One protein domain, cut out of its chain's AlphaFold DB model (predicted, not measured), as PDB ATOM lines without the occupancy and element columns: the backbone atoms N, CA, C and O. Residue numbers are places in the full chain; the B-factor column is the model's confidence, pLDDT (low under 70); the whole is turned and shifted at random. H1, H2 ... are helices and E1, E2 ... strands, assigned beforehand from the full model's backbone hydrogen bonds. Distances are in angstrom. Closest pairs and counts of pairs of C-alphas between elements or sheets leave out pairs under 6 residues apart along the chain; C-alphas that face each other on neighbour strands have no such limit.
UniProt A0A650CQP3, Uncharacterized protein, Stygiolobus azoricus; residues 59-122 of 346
ATOM      1  N   GLU A  59     -44.587  31.662  -4.521       94.00
ATOM      2  CA  GLU A  59     -45.794  31.558  -3.700       94.00
ATOM      3  C   GLU A  59     -46.293  30.108  -3.630       94.00
ATOM      4  O   GLU A  59     -46.710  29.633  -2.573       94.00
ATOM      5  N   LYS A  60     -46.197  29.375  -4.744       95.44
ATOM      6  CA  LYS A  60     -46.556  27.954  -4.816       95.44
ATOM      7  C   LYS A  60     -45.535  27.063  -4.127       95.44
ATOM      8  O   LYS A  60     -45.927  26.127  -3.436       95.44
ATOM      9  N   LEU A  61     -44.248  27.375  -4.246       92.38
ATOM     10  CA  LEU A  61     -43.204  26.709  -3.467       92.38
ATOM     11  C   LEU A  61     -43.393  26.932  -1.966       92.38
ATOM     12  O   LEU A  61     -43.332  25.974  -1.204       92.38
ATOM     13  N   PHE A  62     -43.699  28.160  -1.547       92.12
ATOM     14  CA  PHE A  62     -44.030  28.473  -0.160       92.12
ATOM     15  C   PHE A  62     -45.202  27.623   0.353       92.12
ATOM     16  O   PHE A  62     -45.080  26.990   1.400       92.12
ATOM     17  N   GLU A  63     -46.304  27.550  -0.403       91.81
ATOM     18  CA  GLU A  63     -47.477  26.724  -0.075       91.81
ATOM     19  C   GLU A  63     -47.093  25.247   0.128       91.81
ATOM     20  O   GLU A  63     -47.475  24.623   1.124       91.81
ATOM     21  N   LEU A  64     -46.300  24.690  -0.794       91.88
ATOM     22  CA  LEU A  64     -45.819  23.307  -0.730       91.88
ATOM     23  C   LEU A  64     -44.920  23.067   0.488       91.88
ATOM     24  O   LEU A  64     -45.126  22.093   1.213       91.88
ATOM     25  N   VAL A  65     -43.957  23.959   0.730       89.12
ATOM     26  CA  VAL A  65     -43.019  23.888   1.858       89.12
ATOM     27  C   VAL A  65     -43.772  23.955   3.178       89.12
ATOM     28  O   VAL A  65     -43.634  23.049   3.999       89.12
ATOM     29  N   TYR A  66     -44.617  24.970   3.361       85.31
ATOM     30  CA  TYR A  66     -45.390  25.171   4.585       85.31
ATOM     31  C   TYR A  66     -46.288  23.969   4.901       85.31
ATOM     32  O   TYR A  66     -46.394  23.558   6.052       85.31
ATOM     33  N   THR A  67     -46.885  23.358   3.872       85.75
ATOM     34  CA  THR A  67     -47.706  22.148   4.023       85.75
ATOM     35  C   THR A  67     -46.873  20.905   4.363       85.75
ATOM     36  O   THR A  67     -47.386  19.978   4.986       85.75
ATOM     37  N   SER A  68     -45.610  20.856   3.929       83.00
ATOM     38  CA  SER A  68     -44.726  19.698   4.117       83.00
ATOM     39  C   SER A  68     -44.002  19.662   5.463       83.00
ATOM     40  O   SER A  68     -43.626  18.581   5.908       83.00
ATOM     41  N   ILE A  69     -43.789  20.817   6.097       77.25
ATOM     42  CA  ILE A  69     -42.974  20.918   7.310       77.25
ATOM     43  C   ILE A  69     -43.737  20.364   8.514       77.25
ATOM     44  O   ILE A  69     -44.778  20.892   8.915       77.25
ATOM     45  N   SER A  70     -43.166  19.342   9.145       70.75
ATOM     46  CA  SER A  70     -43.545  18.916  10.488       70.75
ATOM     47  C   SER A  70     -42.820  19.784  11.525       70.75
ATOM     48  O   SER A  70     -41.640  20.118  11.392       70.75
ATOM     49  N   THR A  71     -43.514  20.198  12.583       67.00
ATOM     50  CA  THR A  71     -42.897  20.962  13.679       67.00
ATOM     51  C   THR A  71     -42.742  20.080  14.907       67.00
ATOM     52  O   THR A  71     -43.748  19.584  15.418       67.00
ATOM     53  N   ILE A  72     -41.517  19.933  15.419       58.66
ATOM     54  CA  ILE A  72     -41.247  19.241  16.688       58.66
ATOM     55  C   ILE A  72     -40.733  20.265  17.706       58.66
ATOM     56  O   ILE A  72     -39.667  20.856  17.535       58.66
ATOM     57  N   GLY A  73     -41.506  20.472  18.772       55.31
ATOM     58  CA  GLY A  73     -41.138  21.291  19.922       55.31
ATOM     59  C   GLY A  73     -42.061  21.005  21.107       55.31
ATOM     60  O   GLY A  73     -43.275  20.904  20.937       55.31
ATOM     61  N   GLU A  74     -41.494  20.859  22.305       44.78
ATOM     62  CA  GLU A  74     -42.251  20.820  23.562       44.78
ATOM     63  C   GLU A  74     -42.784  22.232  23.859       44.78
ATOM     64  O   GLU A  74     -42.152  23.033  24.539       44.78
ATOM     65  N   GLY A  75     -43.924  22.580  23.259       53.16
ATOM     66  CA  GLY A  75     -44.560  23.891  23.404       53.16
ATOM     67  C   GLY A  75     -45.382  24.277  22.173       53.16
ATOM     68  O   GLY A  75     -45.120  23.819  21.061       53.16
ATOM     69  N   LYS A  76     -46.407  25.121  22.355       56.12
ATOM     70  CA  LYS A  76     -47.191  25.677  21.240       56.12
ATOM     71  C   LYS A  76     -46.319  26.665  20.459       56.12
ATOM     72  O   LYS A  76     -46.297  27.845  20.780       56.12
ATOM     73  N   ILE A  77     -45.620  26.184  19.434       62.28
ATOM     74  CA  ILE A  77     -44.910  27.037  18.476       62.28
ATOM     75  C   ILE A  77     -45.897  28.049  17.874       62.28
ATOM     76  O   ILE A  77     -46.961  27.672  17.373       62.28
ATOM     77  N   ASP A  78     -45.536  29.335  17.890       68.19
ATOM     78  CA  ASP A  78     -46.297  30.375  17.197       68.19
ATOM     79  C   ASP A  78     -46.207  30.167  15.677       68.19
ATOM     80  O   ASP A  78     -45.170  30.423  15.053       68.19
ATOM     81  N   LYS A  79     -47.315  29.719  15.071       71.88
ATOM     82  CA  LYS A  79     -47.436  29.504  13.621       71.88
ATOM     83  C   LYS A  79     -47.007  30.729  12.812       71.88
ATOM     84  O   LYS A  79     -46.420  30.545  11.750       71.88
ATOM     85  N   LYS A  80     -47.222  31.950  13.323       73.88
ATOM     86  CA  LYS A  80     -46.832  33.187  12.630       73.88
ATOM     87  C   LYS A  80     -45.317  33.359  12.545       73.88
ATOM     88  O   LYS A  80     -44.821  33.870  11.548       73.88
ATOM     89  N   LYS A  81     -44.555  32.920  13.554       73.75
ATOM     90  CA  LYS A  81     -43.081  32.991  13.527       73.75
ATOM     91  C   LYS A  81     -42.491  32.031  12.492       73.75
ATOM     92  O   LYS A  81     -41.573  32.416  11.768       73.75
ATOM     93  N   LEU A  82     -43.018  30.806  12.407       75.88
ATOM     94  CA  LEU A  82     -42.625  29.837  11.377       75.88
ATOM     95  C   LEU A  82     -42.976  30.359   9.981       75.88
ATOM     96  O   LEU A  82     -42.121  30.381   9.103       75.88
ATOM     97  N   GLU A  83     -44.212  30.828   9.806       79.12
ATOM     98  CA  GLU A  83     -44.694  31.405   8.553       79.12
ATOM     99  C   GLU A  83     -43.803  32.565   8.094       79.12
ATOM    100  O   GLU A  83     -43.285  32.516   6.986       79.12
ATOM    101  N   ASN A  84     -43.514  33.536   8.968       79.38
ATOM    102  CA  ASN A  84     -42.630  34.665   8.658       79.38
ATOM    103  C   ASN A  84     -41.207  34.227   8.282       79.38
ATOM    104  O   ASN A  84     -40.604  34.819   7.393       79.38
ATOM    105  N   SER A  85     -40.680  33.187   8.937       79.06
ATOM    106  CA  SER A  85     -39.336  32.665   8.650       79.06
ATOM    107  C   SER A  85     -39.259  31.977   7.285       79.06
ATOM    108  O   SER A  85     -38.240  32.068   6.612       79.06
ATOM    109  N   ILE A  86     -40.326  31.295   6.858       82.31
ATOM    110  CA  ILE A  86     -40.399  30.667   5.530       82.31
ATOM    111  C   ILE A  86     -40.712  31.738   4.468       82.31
ATOM    112  O   ILE A  86     -40.141  31.721   3.381       82.31
ATOM    113  N   LEU A  87     -41.567  32.717   4.792       85.06
ATOM    114  CA  LEU A  87     -41.917  33.844   3.922       85.06
ATOM    115  C   LEU A  87     -40.728  34.754   3.596       85.06
ATOM    116  O   LEU A  87     -40.822  35.496   2.622       85.06
ATOM    117  N   SER A  88     -39.637  34.738   4.366       84.62
ATOM    118  CA  SER A  88     -38.420  35.492   4.033       84.62
ATOM    119  C   SER A  88     -37.486  34.774   3.058       84.62
ATOM    120  O   SER A  88     -36.569  35.410   2.550       84.62
ATOM    121  N   LEU A  89     -37.700  33.482   2.795       86.56
ATOM    122  CA  LEU A  89     -36.811  32.678   1.954       86.56
ATOM    123  C   LEU A  89     -37.000  32.972   0.466       86.56
ATOM    124  O   LEU A  89     -38.114  33.260   0.003       86.56
ATOM    125  N   ASP A  90     -35.920  32.875  -0.300       88.56
ATOM    126  CA  ASP A  90     -35.978  32.967  -1.755       88.56
ATOM    127  C   ASP A  90     -36.491  31.666  -2.406       88.56
ATOM    128  O   ASP A  90     -36.815  30.675  -1.747       88.56
ATOM    129  N   ARG A  91     -36.628  31.670  -3.737       88.88
ATOM    130  CA  ARG A  91     -37.146  30.517  -4.489       88.88
ATOM    131  C   ARG A  91     -36.259  29.277  -4.344       88.88
ATOM    132  O   ARG A  91     -36.778  28.167  -4.241       88.88
ATOM    133  N   GLU A  92     -34.946  29.458  -4.375       85.31
ATOM    134  CA  GLU A  92     -33.988  28.360  -4.301       85.31
ATOM    135  C   GLU A  92     -33.981  27.753  -2.897       85.31
ATOM    136  O   GLU A  92     -34.042  26.534  -2.746       85.31
ATOM    137  N   GLU A  93     -33.983  28.580  -1.857       85.75
ATOM    138  CA  GLU A  93     -34.129  28.164  -0.462       85.75
ATOM    139  C   GLU A  93     -35.442  27.409  -0.220       85.75
ATOM    140  O   GLU A  93     -35.438  26.359   0.426       85.75
ATOM    141  N   LEU A  94     -36.554  27.881  -0.791       88.62
ATOM    142  CA  LEU A  94     -37.837  27.184  -0.712       88.62
ATOM    143  C   LEU A  94     -37.814  25.846  -1.455       88.62
ATOM    144  O   LEU A  94     -38.269  24.850  -0.893       88.62
ATOM    145  N   CYS A  95     -37.255  25.777  -2.672       87.44
ATOM    146  CA  CYS A  95     -37.133  24.487  -3.358       87.44
ATOM    147  C   CYS A  95     -36.261  23.531  -2.535       87.44
ATOM    148  O   CYS A  95     -36.630  22.384  -2.324       87.44
ATOM    149  N   ASN A  96     -35.162  24.017  -1.958       83.44
ATOM    150  CA  ASN A  96     -34.299  23.218  -1.092       83.44
ATOM    151  C   ASN A  96     -35.038  22.648   0.126       83.44
ATOM    152  O   ASN A  96     -34.920  21.454   0.403       83.44
ATOM    153  N   LEU A  97     -35.819  23.470   0.834       83.62
ATOM    154  CA  LEU A  97     -36.656  22.993   1.937       83.62
ATOM    155  C   LEU A  97     -37.708  21.995   1.457       83.62
ATOM    156  O   LEU A  97     -37.948  20.996   2.125       83.62
ATOM    157  N   PHE A  98     -38.311  22.219   0.293       87.44
ATOM    158  CA  PHE A  98     -39.263  21.270  -0.266       87.44
ATOM    159  C   PHE A  98     -38.604  19.910  -0.526       87.44
ATOM    160  O   PHE A  98     -39.140  18.887  -0.116       87.44
ATOM    161  N   ILE A  99     -37.421  19.865  -1.133       83.69
ATOM    162  CA  ILE A  99     -36.720  18.603  -1.420       83.69
ATOM    163  C   ILE A  99     -36.360  17.863  -0.131       83.69
ATOM    164  O   ILE A  99     -36.528  16.650  -0.038       83.69
ATOM    165  N   LEU A 100     -35.913  18.606   0.878       79.75
ATOM    166  CA  LEU A 100     -35.503  18.077   2.175       79.75
ATOM    167  C   LEU A 100     -36.646  17.488   3.010       79.75
ATOM    168  O   LEU A 100     -36.367  16.759   3.954       79.75
ATOM    169  N   ASN A 101     -37.901  17.840   2.716       75.94
ATOM    170  CA  ASN A 101     -39.065  17.510   3.546       75.94
ATOM    171  C   ASN A 101     -38.800  17.600   5.067       75.94
ATOM    172  O   ASN A 101     -38.905  16.593   5.781       75.94
ATOM    173  N   PRO A 102     -38.359  18.758   5.575       72.44
ATOM    174  CA  PRO A 102     -37.748  18.757   6.876       72.44
ATOM    175  C   PRO A 102     -38.742  18.935   8.020       72.44
ATOM    176  O   PRO A 102     -39.676  19.735   7.945       72.44
ATOM    177  N   THR A 103     -38.435  18.290   9.138       68.12
ATOM    178  CA  THR A 103     -38.834  18.731  10.463       68.12
ATOM    179  C   THR A 103     -38.120  20.024  10.824       68.12
ATOM    180  O   THR A 103     -36.904  20.151  10.671       68.12
ATOM    181  N   VAL A 104     -38.847  20.964  11.411       68.44
ATOM    182  CA  VAL A 104     -38.276  22.206  11.922       68.44
ATOM    183  C   VAL A 104     -38.398  22.272  13.447       68.44
ATOM    184  O   VAL A 104     -39.495  22.168  13.996       68.44
ATOM    185  N   ILE A 105     -37.271  22.486  14.133       59.28
ATOM    186  CA  ILE A 105     -37.198  22.762  15.573       59.28
ATOM    187  C   ILE A 105     -37.062  24.268  15.784       59.28
ATOM    188  O   ILE A 105     -36.076  24.876  15.359       59.28
ATOM    189  N   ILE A 106     -38.026  24.858  16.489       63.38
ATOM    190  CA  ILE A 106     -38.005  26.263  16.916       63.38
ATOM    191  C   ILE A 106     -37.750  26.302  18.423       63.38
ATOM    192  O   ILE A 106     -38.509  25.729  19.197       63.38
ATOM    193  N   SER A 107     -36.677  26.977  18.848       57.88
ATOM    194  CA  SER A 107     -36.369  27.197  20.267       57.88
ATOM    195  C   SER A 107     -36.771  28.612  20.687       57.88
ATOM    196  O   SER A 107     -36.272  29.586  20.122       57.88
ATOM    197  N   GLU A 108     -37.632  28.723  21.700       54.22
ATOM    198  CA  GLU A 108     -38.085  29.992  22.296       54.22
ATOM    199  C   GLU A 108     -37.210  30.439  23.481       54.22
ATOM    200  O   GLU A 108     -37.713  30.884  24.505       54.22
ATOM    201  N   ASN A 109     -35.884  30.293  23.403       51.62
ATOM    202  CA  ASN A 109     -35.036  30.730  24.514       51.62
ATOM    203  C   ASN A 109     -34.810  32.253  24.456       51.62
ATOM    204  O   ASN A 109     -33.910  32.727  23.763       51.62
ATOM    205  N   GLU A 110     -35.618  33.002  25.214       48.16
ATOM    206  CA  GLU A 110     -35.632  34.477  25.305       48.16
ATOM    207  C   GLU A 110     -34.266  35.101  25.668       48.16
ATOM    208  O   GLU A 110     -34.004  36.262  25.363       48.16
ATOM    209  N   ASN A 111     -33.338  34.315  26.226       50.81
ATOM    210  CA  ASN A 111     -31.999  34.767  26.624       50.81
ATOM    211  C   ASN A 111     -30.917  34.636  25.532       50.81
ATOM    212  O   ASN A 111     -29.753  34.965  25.772       50.81
ATOM    213  N   ARG A 112     -31.255  34.172  24.318       46.22
ATOM    214  CA  ARG A 112     -30.351  34.194  23.152       46.22
ATOM    215  C   ARG A 112     -31.036  34.891  21.977       46.22
ATOM    216  O   ARG A 112     -32.041  34.420  21.470       46.22
ATOM    217  N   LYS A 113     -30.437  35.993  21.511       46.56
ATOM    218  CA  LYS A 113     -30.965  36.946  20.508       46.56
ATOM    219  C   LYS A 113     -31.327  36.397  19.113       46.56
ATOM    220  O   LYS A 113     -31.684  37.195  18.256       46.56
ATOM    221  N   VAL A 114     -31.254  35.092  18.848       42.44
ATOM    222  CA  VAL A 114     -31.717  34.518  17.574       42.44
ATOM    223  C   VAL A 114     -32.300  33.121  17.829       42.44
ATOM    224  O   VAL A 114     -31.553  32.247  18.288       42.44
ATOM    225  N   PRO A 115     -33.588  32.864  17.530       50.41
ATOM    226  CA  PRO A 115     -34.117  31.505  17.522       50.41
ATOM    227  C   PRO A 115     -33.352  30.693  16.470       50.41
ATOM    228  O   PRO A 115     -33.389  31.004  15.282       50.41
ATOM    229  N   LYS A 116     -32.617  29.654  16.887       55.88
ATOM    230  CA  LYS A 116     -31.995  28.721  15.936       55.88
ATOM    231  C   LYS A 116     -33.055  27.735  15.463       55.88
ATOM    232  O   LYS A 116     -33.237  26.690  16.080       55.88
ATOM    233  N   LEU A 117     -33.733  28.100  14.381       57.59
ATOM    234  CA  LEU A 117     -34.501  27.189  13.545       57.59
ATOM    235  C   LEU A 117     -33.555  26.069  13.074       57.59
ATOM    236  O   LEU A 117     -32.637  26.330  12.298       57.59
ATOM    237  N   ARG A 118     -33.699  24.847  13.595       62.25
ATOM    238  CA  ARG A 118     -32.937  23.687  13.103       62.25
ATOM    239  C   ARG A 118     -33.833  22.817  12.247       62.25
ATOM    240  O   ARG A 118     -34.914  22.439  12.675       62.25
ATOM    241  N   VAL A 119     -33.355  22.514  11.054       62.59
ATOM    242  CA  VAL A 119     -34.070  21.796  10.003       62.59
ATOM    243  C   VAL A 119     -33.472  20.386   9.927       62.59
ATOM    244  O   VAL A 119     -32.275  20.258   9.681       62.59
ATOM    245  N   PHE A 120     -34.266  19.344  10.179       67.94
ATOM    246  CA  PHE A 120     -33.878  17.931  10.056       67.94
ATOM    247  C   PHE A 120     -34.699  17.281   8.951       67.94
ATOM    248  O   PHE A 120     -35.895  17.492   8.907       67.94
ATOM    249  N   SER A 121     -34.100  16.485   8.073       69.44
ATOM    250  CA  SER A 121     -34.850  15.764   7.034       69.44
ATOM    251  C   SER A 121     -35.471  14.485   7.601       69.44
ATOM    252  O   SER A 121     -34.735  13.655   8.129       69.44
ATOM    253  N   GLU A 122     -36.789  14.290   7.455       69.25
ATOM    254  CA  GLU A 122     -37.441  13.000   7.766       69.25
ATOM    255  C   GLU A 122     -37.333  12.013   6.599       69.25
ATOM    256  O   GLU A 122     -37.058  10.833   6.804       69.25
TER     257      GLU A 122
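Overview. This is residues 59 to 122 of the 346 residues of an uncharacterized protein of Stygiolobus azoricus (UniProt A0A650CQP3). What shape do these atoms make? A two-stranded hairpin, E1 and E2, has a long loop at one end, of which residues 109 to 114 stick out, and near its other end the helices H1 and H3 stand side by side. A third helix, H2, is set steeply to H1 and meets it near Phe 62 and Leu 87. What is it built of, and how large is it? The printed part has 64 residues, with three named helices and two named strands in the order H1, H2, H3, E1, E2; the sheet, E1 - E2, is antiparallel and the class is mixed, helices and strands. It is compact, with a radius of gyration of the C-alphas of 11.6 A, and spans 34 by 23 by 16 A.

Along the chain. Where are the strands? E1 is residues 102 to 105, 9.6 A long, and E2 is residues 118 to 121, 10.2 A long; E2 ends with C-alpha 121 at (-34.850, 15.764, 7.034). Where are the helices? H1 is residues 59 to 68, 14.2 A from C-alpha 59 at (-45.794, 31.558, -3.700) to C-alpha 68. H2 is residues 79 to 87, 12.0 A long, and H3 is residues 91 to 100, 14.2 A long, beginning with C-alpha 91 at (-37.146, 30.517, -4.489).

Arrangement. How do the strands pair? E1 and E2 are a hairpin of antiparallel neighbours, their directions at 152 degrees, with N 103 and O 120 2.7 A apart and N 105 and O 118 2.8 A apart, both within hydrogen-bond range. Residues 70 to 71 form a short parallel pairing with residues 103 to 104 of E1. What comes near the sheet? The closest C-alphas of H3 and E2, those of Leu 100 and Ser 121, are 5.4 A apart. H2 is apart from E1 and E2, and H1 is apart from E2. How do the helices stand? H1 and H3 touch, closest at the C-alphas of Val 65 and Phe 98, 5.0 A, at a shallow tilt of 23 degrees, the same way. H1 and H2 touch, closest at the C-alphas of Phe 62 and Leu 87, 7.1 A, at a steep tilt of 46 degrees, opposite ways. In H1, H2 and H3 every O i to N i+4 pair is within hydrogen-bond range.

Size, cuts and confidence. How far does it reach? The two C-alphas farthest apart, those of Lys 60 and Asn 111, are 35.3 A apart, and residues 109 to 114 stand free. Is it whole? The printed part has no cut; the link from E1 to E2, 12 residues, is long. Where is confidence low? The mean pLDDT of the printed part is 72.3, and residues 71 to 78 and 103 to 122 of this model are under 70.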